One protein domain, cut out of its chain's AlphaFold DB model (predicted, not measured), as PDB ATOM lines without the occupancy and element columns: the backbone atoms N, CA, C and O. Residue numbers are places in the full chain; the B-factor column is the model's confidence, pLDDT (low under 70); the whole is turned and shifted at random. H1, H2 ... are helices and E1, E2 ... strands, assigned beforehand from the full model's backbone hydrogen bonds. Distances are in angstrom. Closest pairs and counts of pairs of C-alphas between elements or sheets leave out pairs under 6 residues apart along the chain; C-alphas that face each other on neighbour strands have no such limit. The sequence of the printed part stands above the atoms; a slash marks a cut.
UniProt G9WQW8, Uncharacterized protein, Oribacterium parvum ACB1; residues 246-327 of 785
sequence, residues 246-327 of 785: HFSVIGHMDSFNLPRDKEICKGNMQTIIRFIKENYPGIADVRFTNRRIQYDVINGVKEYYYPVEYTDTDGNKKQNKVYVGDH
ATOM      1  N   HIS A 246     -35.546 -33.545  41.577       72.56
ATOM      2  CA  HIS A 246     -34.673 -32.655  40.815       72.56
ATOM      3  C   HIS A 246     -33.962 -33.447  39.699       72.56
ATOM      4  O   HIS A 246     -33.590 -34.610  39.891       72.56
ATOM      5  N   PHE A 247     -33.789 -32.820  38.535       73.25
ATOM      6  CA  PHE A 247     -33.050 -33.335  37.380       73.25
ATOM      7  C   PHE A 247     -32.254 -32.183  36.757       73.25
ATOM      8  O   PHE A 247     -32.822 -31.333  36.066       73.25
ATOM      9  N   SER A 248     -30.944 -32.158  36.979       66.69
ATOM     10  CA  SER A 248     -30.066 -31.155  36.366       66.69
ATOM     11  C   SER A 248     -29.222 -31.753  35.245       66.69
ATOM     12  O   SER A 248     -28.971 -32.956  35.206       66.69
ATOM     13  N   VAL A 249     -28.794 -30.916  34.301       61.31
ATOM     14  CA  VAL A 249     -28.045 -31.333  33.106       61.31
ATOM     15  C   VAL A 249     -26.604 -30.822  33.137       61.31
ATOM     16  O   VAL A 249     -26.377 -29.623  33.309       61.31
ATOM     17  N   ILE A 250     -25.650 -31.728  32.885       52.19
ATOM     18  CA  ILE A 250     -24.241 -31.456  32.559       52.19
ATOM     19  C   ILE A 250     -23.983 -31.730  31.073       52.19
ATOM     20  O   ILE A 250     -24.450 -32.723  30.511       52.19
ATOM     21  N   GLY A 251     -23.171 -30.872  30.446       49.84
ATOM     22  CA  GLY A 251     -22.655 -31.056  29.088       49.84
ATOM     23  C   GLY A 251     -23.236 -30.095  28.047       49.84
ATOM     24  O   GLY A 251     -23.663 -28.976  28.353       49.84
ATOM     25  N   HIS A 252     -23.209 -30.514  26.782       50.41
ATOM     26  CA  HIS A 252     -23.684 -29.703  25.661       50.41
ATOM     27  C   HIS A 252     -25.217 -29.684  25.604       50.41
ATOM     28  O   HIS A 252     -25.866 -30.728  25.515       50.41
ATOM     29  N   MET A 253     -25.800 -28.482  25.550       53.88
ATOM     30  CA  MET A 253     -27.254 -28.276  25.419       53.88
ATOM     31  C   MET A 253     -27.827 -28.840  24.110       53.88
ATOM     32  O   MET A 253     -29.038 -29.000  23.945       53.88
ATOM     33  N   ASP A 254     -26.949 -29.170  23.166       53.44
ATOM     34  CA  ASP A 254     -27.304 -29.821  21.918       53.44
ATOM     35  C   ASP A 254     -27.785 -31.274  22.096       53.44
ATOM     36  O   ASP A 254     -28.528 -31.776  21.245       53.44
ATOM     37  N   SER A 255     -27.470 -31.901  23.234       55.50
ATOM     38  CA  SER A 255     -27.901 -33.255  23.594       55.50
ATOM     39  C   SER A 255     -29.255 -33.308  24.327       55.50
ATOM     40  O   SER A 255     -29.889 -34.362  24.329       55.50
ATOM     41  N   PHE A 256     -29.750 -32.206  24.917       68.25
ATOM     42  CA  PHE A 256     -31.010 -32.215  25.683       68.25
ATOM     43  C   PHE A 256     -31.786 -30.891  25.605       68.25
ATOM     44  O   PHE A 256     -31.247 -29.803  25.791       68.25
ATOM     45  N   ASN A 257     -33.087 -30.981  25.322       74.00
ATOM     46  CA  ASN A 257     -33.931 -29.835  24.976       74.00
ATOM     47  C   ASN A 257     -35.264 -29.870  25.733       74.00
ATOM     48  O   ASN A 257     -36.031 -30.825  25.579       74.00
ATOM     49  N   LEU A 258     -35.559 -28.808  26.481       81.50
ATOM     50  CA  LEU A 258     -36.824 -28.607  27.182       81.50
ATOM     51  C   LEU A 258     -37.578 -27.433  26.539       81.50
ATOM     52  O   LEU A 258     -37.307 -26.274  26.854       81.50
ATOM     53  N   PRO A 259     -38.499 -27.688  25.592       82.44
ATOM     54  CA  PRO A 259     -39.134 -26.617  24.837       82.44
ATOM     55  C   PRO A 259     -40.116 -25.823  25.708       82.44
ATOM     56  O   PRO A 259     -41.021 -26.407  26.301       82.44
ATOM     57  N   ARG A 260     -39.992 -24.490  25.709       84.50
ATOM     58  CA  ARG A 260     -40.862 -23.581  26.483       84.50
ATOM     59  C   ARG A 260     -42.357 -23.764  26.165       84.50
ATOM     60  O   ARG A 260     -43.157 -23.989  27.064       84.50
ATOM     61  N   ASP A 261     -42.724 -23.743  24.880       82.88
ATOM     62  CA  ASP A 261     -44.134 -23.693  24.435       82.88
ATOM     63  C   ASP A 261     -44.703 -25.038  23.936       82.88
ATOM     64  O   ASP A 261     -45.800 -25.105  23.364       82.88
ATOM     65  N   LYS A 262     -43.956 -26.137  24.096       86.31
ATOM     66  CA  LYS A 262     -44.304 -27.462  23.546       86.31
ATOM     67  C   LYS A 262     -44.218 -28.536  24.626       86.31
ATOM     68  O   LYS A 262     -43.827 -28.282  25.759       86.31
ATOM     69  N   GLU A 263     -44.627 -29.745  24.272       89.25
ATOM     70  CA  GLU A 263     -44.466 -30.905  25.144       89.25
ATOM     71  C   GLU A 263     -43.049 -31.477  25.044       89.25
ATOM     72  O   GLU A 263     -42.432 -31.453  23.974       89.25
ATOM     73  N   ILE A 264     -42.542 -32.003  26.159       86.50
ATOM     74  CA  ILE A 264     -41.304 -32.782  26.202       86.50
ATOM     75  C   ILE A 264     -41.435 -34.035  25.322       86.50
ATOM     76  O   ILE A 264     -42.479 -34.693  25.289       86.50
ATOM     77  N   CYS A 265     -40.379 -34.374  24.581       80.69
ATOM     78  CA  CYS A 265     -40.392 -35.543  23.705       80.69
ATOM     79  C   CYS A 265     -40.272 -36.860  24.500       80.69
ATOM     80  O   CYS A 265     -39.733 -36.894  25.608       80.69
ATOM     81  N   LYS A 266     -40.735 -37.968  23.896       79.94
ATOM     82  CA  LYS A 266     -40.696 -39.331  24.472       79.94
ATOM     83  C   LYS A 266     -39.293 -39.710  24.973       79.94
ATOM     84  O   LYS A 266     -39.194 -40.293  26.044       79.94
ATOM     85  N   GLY A 267     -38.237 -39.337  24.240       76.94
ATOM     86  CA  GLY A 267     -36.838 -39.572  24.624       76.94
ATOM     87  C   GLY A 267     -36.455 -38.854  25.918       76.94
ATOM     88  O   GLY A 267     -36.205 -39.510  26.922       76.94
ATOM     89  N   ASN A 268     -36.500 -37.519  25.929       80.38
ATOM     90  CA  ASN A 268     -36.095 -36.712  27.088       80.38
ATOM     91  C   ASN A 268     -36.938 -37.033  28.339       80.38
ATOM     92  O   ASN A 268     -36.407 -37.072  29.445       80.38
ATOM     93  N   MET A 269     -38.229 -37.336  28.163       86.00
ATOM     94  CA  MET A 269     -39.107 -37.811  29.240       86.00
ATOM     95  C   MET A 269     -38.634 -39.155  29.823       86.00
ATOM     96  O   MET A 269     -38.606 -39.309  31.039       86.00
ATOM     97  N   GLN A 270     -38.236 -40.117  28.982       81.62
ATOM     98  CA  GLN A 270     -37.704 -41.406  29.440       81.62
ATOM     99  C   GLN A 270     -36.318 -41.276  30.080       81.62
ATOM    100  O   GLN A 270     -36.052 -41.967  31.057       81.62
ATOM    101  N   THR A 271     -35.467 -40.355  29.613       78.88
ATOM    102  CA  THR A 271     -34.204 -40.019  30.290       78.88
ATOM    103  C   THR A 271     -34.455 -39.547  31.722       78.88
ATOM    104  O   THR A 271     -33.812 -40.054  32.635       78.88
ATOM    105  N   ILE A 272     -35.426 -38.648  31.936       81.12
ATOM    106  CA  ILE A 272     -35.801 -38.174  33.279       81.12
ATOM    107  C   ILE A 272     -36.392 -39.310  34.130       81.12
ATOM    108  O   ILE A 272     -36.002 -39.463  35.282       81.12
ATOM    109  N   ILE A 273     -37.296 -40.137  33.586       83.88
ATOM    110  CA  ILE A 273     -37.888 -41.270  34.330       83.88
ATOM    111  C   ILE A 273     -36.805 -42.262  34.762       83.88
ATOM    112  O   ILE A 273     -36.762 -42.642  35.931       83.88
ATOM    113  N   ARG A 274     -35.925 -42.663  33.836       76.75
ATOM    114  CA  ARG A 274     -34.802 -43.562  34.116       76.75
ATOM    115  C   ARG A 274     -33.903 -42.974  35.201       76.75
ATOM    116  O   ARG A 274     -33.668 -43.638  36.201       76.75
ATOM    117  N   PHE A 275     -33.506 -41.713  35.042       73.81
ATOM    118  CA  PHE A 275     -32.684 -41.011  36.018       73.81
ATOM    119  C   PHE A 275     -33.321 -40.992  37.415       73.81
ATOM    120  O   PHE A 275     -32.639 -41.264  38.400       73.81
ATOM    121  N   ILE A 276     -34.631 -40.737  37.527       76.38
ATOM    122  CA  ILE A 276     -35.297 -40.750  38.835       76.38
ATOM    123  C   ILE A 276     -35.266 -42.159  39.448       76.38
ATOM    124  O   ILE A 276     -34.925 -42.284  40.619       76.38
ATOM    125  N   LYS A 277     -35.530 -43.221  38.674       73.94
ATOM    126  CA  LYS A 277     -35.470 -44.610  39.179       73.94
ATOM    127  C   LYS A 277     -34.056 -45.081  39.542       73.94
ATOM    128  O   LYS A 277     -33.909 -45.902  40.438       73.94
ATOM    129  N   GLU A 278     -33.034 -44.599  38.840       68.31
ATOM    130  CA  GLU A 278     -31.627 -44.946  39.100       68.31
ATOM    131  C   GLU A 278     -31.087 -44.274  40.369       68.31
ATOM    132  O   GLU A 278     -30.260 -44.857  41.067       68.31
ATOM    133  N   ASN A 279     -31.552 -43.059  40.676       62.03
ATOM    134  CA  ASN A 279     -30.980 -42.242  41.745       62.03
ATOM    135  C   ASN A 279     -31.834 -42.248  43.025       62.03
ATOM    136  O   ASN A 279     -31.280 -42.370  44.117       62.03
ATOM    137  N   TYR A 280     -33.161 -42.139  42.921       67.06
ATOM    138  CA  TYR A 280     -34.048 -41.975  44.078       67.06
ATOM    139  C   TYR A 280     -34.529 -43.344  44.599       67.06
ATOM    140  O   TYR A 280     -35.340 -43.997  43.934       67.06
ATOM    141  N   PRO A 281     -34.059 -43.803  45.777       66.12
ATOM    142  CA  PRO A 281     -34.479 -45.085  46.331       66.12
ATOM    143  C   PRO A 281     -35.966 -45.071  46.714       66.12
ATOM    144  O   PRO A 281     -36.555 -44.026  46.982       66.12
ATOM    145  N   GLY A 282     -36.587 -46.252  46.729       72.81
ATOM    146  CA  GLY A 282     -38.010 -46.405  47.053       72.81
ATOM    147  C   GLY A 282     -38.979 -46.008  45.929       72.81
ATOM    148  O   GLY A 282     -40.184 -46.090  46.133       72.81
ATOM    149  N   ILE A 283     -38.501 -45.613  44.741       80.19
ATOM    150  CA  ILE A 283     -39.348 -45.228  43.599       80.19
ATOM    151  C   ILE A 283     -39.490 -46.387  42.601       80.19
ATOM    152  O   ILE A 283     -38.562 -46.706  41.859       80.19
ATOM    153  N   ALA A 284     -40.679 -46.992  42.526       83.00
ATOM    154  CA  ALA A 284     -40.975 -48.070  41.580       83.00
ATOM    155  C   ALA A 284     -41.373 -47.544  40.187       83.00
ATOM    156  O   ALA A 284     -40.934 -48.075  39.160       83.00
ATOM    157  N   ASP A 285     -42.187 -46.481  40.118       89.38
ATOM    158  CA  ASP A 285     -42.580 -45.860  38.847       89.38
ATOM    159  C   ASP A 285     -42.761 -44.340  38.902       89.38
ATOM    160  O   ASP A 285     -43.081 -43.790  39.951       89.38
ATOM    161  N   VAL A 286     -42.571 -43.670  37.757       90.88
ATOM    162  CA  VAL A 286     -42.743 -42.216  37.598       90.88
ATOM    163  C   VAL A 286     -43.451 -41.915  36.281       90.88
ATOM    164  O   VAL A 286     -42.970 -42.249  35.198       90.88
ATOM    165  N   ARG A 287     -44.579 -41.210  36.365       93.19
ATOM    166  CA  ARG A 287     -45.441 -40.857  35.237       93.19
ATOM    167  C   ARG A 287     -45.667 -39.350  35.187       93.19
ATOM    168  O   ARG A 287     -46.252 -38.773  36.092       93.19
ATOM    169  N   PHE A 288     -45.321 -38.723  34.067       94.44
ATOM    170  CA  PHE A 288     -45.637 -37.314  33.807       94.44
ATOM    171  C   PHE A 288     -47.158 -37.109  33.726       94.44
ATOM    172  O   PHE A 288     -47.825 -37.731  32.893       94.44
ATOM    173  N   THR A 289     -47.703 -36.229  34.572       94.50
ATOM    174  CA  THR A 289     -49.129 -35.850  34.563       94.50
ATOM    175  C   THR A 289     -49.388 -34.654  33.648       94.50
ATOM    176  O   THR A 289     -50.457 -34.569  33.046       94.50
ATOM    177  N   ASN A 290     -48.381 -33.800  33.431       93.62
ATOM    178  CA  ASN A 290     -48.333 -32.831  32.335       93.62
ATOM    179  C   ASN A 290     -46.971 -32.912  31.624       93.62
ATOM    180  O   ASN A 290     -45.927 -33.012  32.265       93.62
ATOM    181  N   ARG A 291     -46.976 -32.856  30.288       92.50
ATOM    182  CA  ARG A 291     -45.765 -32.869  29.447       92.50
ATOM    183  C   ARG A 291     -45.298 -31.481  29.015       92.50
ATOM    184  O   ARG A 291     -44.257 -31.374  28.374       92.50
ATOM    185  N   ARG A 292     -46.045 -30.421  29.329       91.94
ATOM    186  CA  ARG A 292     -45.637 -29.024  29.118       91.94
ATOM    187  C   ARG A 292     -44.910 -28.525  30.352       91.94
ATOM    188  O   ARG A 292     -45.396 -28.739  31.462       91.94
ATOM    189  N   ILE A 293     -43.782 -27.855  30.150       91.62
ATOM    190  CA  ILE A 293     -42.982 -27.339  31.259       91.62
ATOM    191  C   ILE A 293     -43.783 -26.280  32.026       91.62
ATOM    192  O   ILE A 293     -44.457 -25.442  31.428       91.62
ATOM    193  N   GLN A 294     -43.769 -26.379  33.347       92.81
ATOM    194  CA  GLN A 294     -44.337 -25.407  34.277       92.81
ATOM    195  C   GLN A 294     -43.188 -24.664  34.969       92.81
ATOM    196  O   GLN A 294     -42.024 -25.019  34.786       92.81
ATOM    197  N   TYR A 295     -43.494 -23.635  35.750       87.81
ATOM    198  CA  TYR A 295     -42.517 -22.987  36.619       87.81
ATOM    199  C   TYR A 295     -43.192 -22.487  37.893       87.81
ATOM    200  O   TYR A 295     -44.341 -22.046  37.850       87.81
ATOM    201  N   ASP A 296     -42.461 -22.523  39.000       81.00
ATOM    202  CA  ASP A 296     -42.764 -21.730  40.190       81.00
ATOM    203  C   ASP A 296     -41.868 -20.484  40.204       81.00
ATOM    204  O   ASP A 296     -40.881 -20.408  39.468       81.00
ATOM    205  N   VAL A 297     -42.200 -19.500  41.040       72.25
ATOM    206  CA  VAL A 297     -41.320 -18.355  41.311       72.25
ATOM    207  C   VAL A 297     -40.746 -18.518  42.714       72.25
ATOM    208  O   VAL A 297     -41.437 -18.275  43.701       72.25
ATOM    209  N   ILE A 298     -39.488 -18.944  42.792       62.50
ATOM    210  CA  ILE A 298     -38.754 -19.200  44.034       62.50
ATOM    211  C   ILE A 298     -37.683 -18.114  44.163       62.50
ATOM    212  O   ILE A 298     -36.880 -17.916  43.254       62.50
ATOM    213  N   ASN A 299     -37.693 -17.365  45.268       54.16
ATOM    214  CA  ASN A 299     -36.763 -16.253  45.529       54.16
ATOM    215  C   ASN A 299     -36.652 -15.255  44.350       54.16
ATOM    216  O   ASN A 299     -35.562 -14.852  43.949       54.16
ATOM    217  N   GLY A 300     -37.802 -14.900  43.758       58.34
ATOM    218  CA  GLY A 300     -37.910 -13.981  42.614       58.34
ATOM    219  C   GLY A 300     -37.559 -14.581  41.246       58.34
ATOM    220  O   GLY A 300     -37.708 -13.905  40.231       58.34
ATOM    221  N   VAL A 301     -37.129 -15.844  41.191       62.59
ATOM    222  CA  VAL A 301     -36.602 -16.502  39.989       62.59
ATOM    223  C   VAL A 301     -37.494 -17.663  39.561       62.59
ATOM    224  O   VAL A 301     -38.120 -18.322  40.387       62.59
ATOM    225  N   LYS A 302     -37.588 -17.905  38.248       75.38
ATOM    226  CA  LYS A 302     -38.364 -19.024  37.708       75.38
ATOM    227  C   LYS A 302     -37.596 -20.329  37.830       75.38
ATOM    228  O   LYS A 302     -36.612 -20.520  37.116       75.38
ATOM    229  N   GLU A 303     -38.112 -21.245  38.636       75.31
ATOM    230  CA  GLU A 303     -37.623 -22.618  38.677       75.31
ATOM    231  C   GLU A 303     -38.592 -23.532  37.931       75.31
ATOM    232  O   GLU A 303     -39.786 -23.607  38.232       75.31
ATOM    233  N   TYR A 304     -38.079 -24.162  36.874       85.94
ATOM    234  CA  TYR A 304     -38.865 -24.932  35.917       85.94
ATOM    235  C   TYR A 304     -39.123 -26.347  36.419       85.94
ATOM    236  O   TYR A 304     -38.229 -26.971  36.983       85.94
ATOM    237  N   TYR A 305     -40.319 -26.884  36.167       89.75
ATOM    238  CA  TYR A 305     -40.674 -28.244  36.568       89.75
ATOM    239  C   TYR A 305     -41.649 -28.948  35.615       89.75
ATOM    240  O   TYR A 305     -42.363 -28.323  34.827       89.75
ATOM    241  N   TYR A 306     -41.726 -30.272  35.736       94.06
ATOM    242  CA  TYR A 306     -42.817 -31.094  35.209       94.06
ATOM    243  C   TYR A 306     -43.564 -31.771  36.366       94.06
ATOM    244  O   TYR A 306     -42.916 -32.385  37.212       94.06
ATOM    245  N   PRO A 307     -44.904 -31.688  36.449       94.31
ATOM    246  CA  PRO A 307     -45.653 -32.437  37.449       94.31
ATOM    247  C   PRO A 307     -45.734 -33.919  37.058       94.31
ATOM    248  O   PRO A 307     -45.919 -34.279  35.887       94.31
ATOM    249  N   VAL A 308     -45.601 -34.778  38.063       94.75
ATOM    250  CA  VAL A 308     -45.576 -36.236  37.948       94.75
ATOM    251  C   VAL A 308     -46.464 -36.886  39.011       94.75
ATOM    252  O   VAL A 308     -46.744 -36.321  40.061       94.75
ATOM    253  N   GLU A 309     -46.879 -38.112  38.741       94.62
ATOM    254  CA  GLU A 309     -47.327 -39.080  39.735       94.62
ATOM    255  C   GLU A 309     -46.209 -40.111  39.866       94.62
ATOM    256  O   GLU A 309     -45.763 -40.645  38.848       94.62
ATOM    257  N   TYR A 310     -45.759 -40.401  41.084       91.56
ATOM    258  CA  TYR A 310     -44.862 -41.527  41.331       91.56
ATOM    259  C   TYR A 310     -45.563 -42.618  42.134       91.56
ATOM    260  O   TYR A 310     -46.543 -42.363  42.837       91.56
ATOM    261  N   THR A 311     -45.068 -43.844  41.982       90.50
ATOM    262  CA  THR A 311     -45.465 -45.010  42.773       90.50
ATOM    263  C   THR A 311     -44.251 -45.455  43.580       90.50
ATOM    264  O   THR A 311     -43.192 -45.671  42.986       90.50
ATOM    265  N   ASP A 312     -44.376 -45.545  44.905       84.50
ATOM    266  CA  ASP A 312     -43.304 -46.066  45.762       84.50
ATOM    267  C   ASP A 312     -43.227 -47.606  45.737       84.50
ATOM    268  O   ASP A 312     -44.072 -48.273  45.135       84.50
ATOM    269  N   THR A 313     -42.176 -48.180  46.327       80.88
ATOM    270  CA  THR A 313     -41.937 -49.637  46.368       80.88
ATOM    271  C   THR A 313     -43.041 -50.425  47.066       80.88
ATOM    272  O   THR A 313     -43.236 -51.595  46.742       80.88
ATOM    273  N   ASP A 314     -43.805 -49.779  47.946       86.88
ATOM    274  CA  ASP A 314     -44.951 -50.370  48.645       86.88
ATOM    275  C   ASP A 314     -46.263 -50.231  47.840       86.88
ATOM    276  O   ASP A 314     -47.322 -50.699  48.259       86.88
ATOM    277  N   GLY A 315     -46.205 -49.599  46.661       87.62
ATOM    278  CA  GLY A 315     -47.322 -49.439  45.731       87.62
ATOM    279  C   GLY A 315     -48.183 -48.190  45.948       87.62
ATOM    280  O   GLY A 315     -49.172 -48.007  45.232       87.62
ATOM    281  N   ASN A 316     -47.836 -47.306  46.892       89.69
ATOM    282  CA  ASN A 316     -48.598 -46.082  47.137       89.69
ATOM    283  C   ASN A 316     -48.308 -45.042  46.053       89.69
ATOM    284  O   ASN A 316     -47.188 -44.922  45.559       89.69
ATOM    285  N   LYS A 317     -49.321 -44.243  45.709       92.38
ATOM    286  CA  LYS A 317     -49.233 -43.213  44.665       92.38
ATOM    287  C   LYS A 317     -49.266 -41.813  45.251       92.38
ATOM    288  O   LYS A 317     -50.184 -41.475  45.995       92.38
ATOM    289  N   LYS A 318     -48.292 -40.989  44.866       89.88
ATOM    290  CA  LYS A 318     -48.116 -39.611  45.343       89.88
ATOM    291  C   LYS A 318     -47.922 -38.669  44.150       89.88
ATOM    292  O   LYS A 318     -47.229 -38.999  43.187       89.88
ATOM    293  N   GLN A 319     -48.576 -37.507  44.189       91.81
ATOM    294  CA  GLN A 319     -48.342 -36.427  43.221       91.81
ATOM    295  C   GLN A 319     -47.074 -35.675  43.624       91.81
ATOM    296  O   GLN A 319     -46.859 -35.444  44.811       91.81
ATOM    297  N   ASN A 320     -46.244 -35.305  42.653       88.62
ATOM    298  CA  ASN A 320     -44.959 -34.657  42.896       88.62
ATOM    299  C   ASN A 320     -44.548 -33.757  41.704       88.62
ATOM    300  O   ASN A 320     -45.211 -33.742  40.663       88.62
ATOM    301  N   LYS A 321     -43.457 -32.999  41.826       89.19
ATOM    302  CA  LYS A 321     -42.800 -32.251  40.748       89.19
ATOM    303  C   LYS A 321     -41.411 -32.831  40.477       89.19
ATOM    304  O   LYS A 321     -40.750 -33.338  41.378       89.19
ATOM    305  N   VAL A 322     -40.962 -32.705  39.233       87.19
ATOM    306  CA  VAL A 322     -39.556 -32.838  38.840       87.19
ATOM    307  C   VAL A 322     -39.072 -31.466  38.401       87.19
ATOM    308  O   VAL A 322     -39.429 -31.029  37.305       87.19
ATOM    309  N   TYR A 323     -38.297 -30.783  39.242       81.31
ATOM    310  CA  TYR A 323     -37.596 -29.562  38.849       81.31
ATOM    311  C   TYR A 323     -36.480 -29.894  37.856       81.31
ATOM    312  O   TYR A 323     -35.860 -30.955  37.943       81.31
ATOM    313  N   VAL A 324     -36.260 -29.015  36.878       79.94
ATOM    314  CA  VAL A 324     -35.385 -29.265  35.725       79.94
ATOM    315  C   VAL A 324     -34.447 -28.089  35.446       79.94
ATOM    316  O   VAL A 324     -34.900 -26.980  35.158       79.94
ATOM    317  N   GLY A 325     -33.137 -28.347  35.494       71.81
ATOM    318  CA  GLY A 325     -32.093 -27.319  35.437       71.81
ATOM    319  C   GLY A 325     -30.890 -27.663  34.552       71.81
ATOM    320  O   GLY A 325     -30.745 -28.773  34.041       71.81
ATOM    321  N   ASP A 326     -30.018 -26.676  34.359       62.72
ATOM    322  CA  ASP A 326     -28.642 -26.856  33.885       62.72
ATOM    323  C   ASP A 326     -27.740 -26.474  35.059       62.72
ATOM    324  O   ASP A 326     -27.965 -25.427  35.670       62.72
ATOM    325  N   HIS A 327     -26.739 -27.296  35.373       55.19
ATOM    326  CA  HIS A 327     -25.815 -27.067  36.494       55.19
ATOM    327  C   HIS A 327     -25.129 -25.684  36.482       55.19
ATOM    328  O   HIS A 327     -24.705 -25.199  37.525       55.19
TER     329      HIS A 327
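Overview. This is residues 246 to 327 of the 785 residues of an uncharacterized protein of Oribacterium parvum ACB1 (UniProt G9WQW8). What is the main picture? A strongly twisted five-stranded sheet is built round the long hairpin of E4 and E5, with one helix, H1, packed across one of its faces. E3 pairs with the first part of E4, E2 with its last part, and E1 with the end of E5. What makes it up? The printed part has 82 residues, mixed in class, with one named helix and five named strands; along the chain E1 comes first, then H1, then E2 to E5; in the branched sheet E1 and E5 are parallel, while E2 and E4, E3 and E4, and E4 and E5 are antiparallel. How large is it? It is compact, with a radius of gyration of the C-alphas of 12.9 A and spans of 36 by 28 by 22 A.

Along the chain. Where are the strands? E4, residues 301 to 312, measures 30.9 A from first to last C-alpha, and E5, residues 317 to 326, 28.4 A, ending at (-28.642, -26.856, 33.885). E1 is residues 246 to 250, E2 283 to 288 and E3 294 to 298. Where is the helix? H1, residues 266 to 279, measures 20.0 A and begins at C-alpha 266, (-40.696, -39.331, 24.472).

Arrangement. How do the strands pair? E3, E4 and E5 form a meander, each strand the antiparallel neighbour of the one before; N 296 and O 303, 3.0 A, and N 308 and O 320, 2.8 A, are within hydrogen-bond range. E4 bends by 61 degrees at residue 309; E2 and E3 lie on one side of it, E5 on the other side. N 287 and O 309 of antiparallel E2 and E4, and N 247 and O 323 of parallel E1 and E5, are each 2.8 A apart. How does H1 sit? It is on the sheet at a height of 7.1 A, over E5, and runs across the strands at 86 degrees to E5 on the local plane; its closest C-alphas with E2 are Lys 277 and Ile 283, 5.9 A. Every O i to N i+4 pair in H1 is within hydrogen-bond range.

Size, cuts and confidence. How far does it reach? The two C-alphas farthest apart, Asp 254 and Asp 314, are 38.1 A apart. Is it continuous and confident? The printed part has no cut; the link from E1 to H1 is long, with 15 residues. pLDDT is under 70 at residues 248 to 256, 278 to 281, 298 to 301 and 326 to 327.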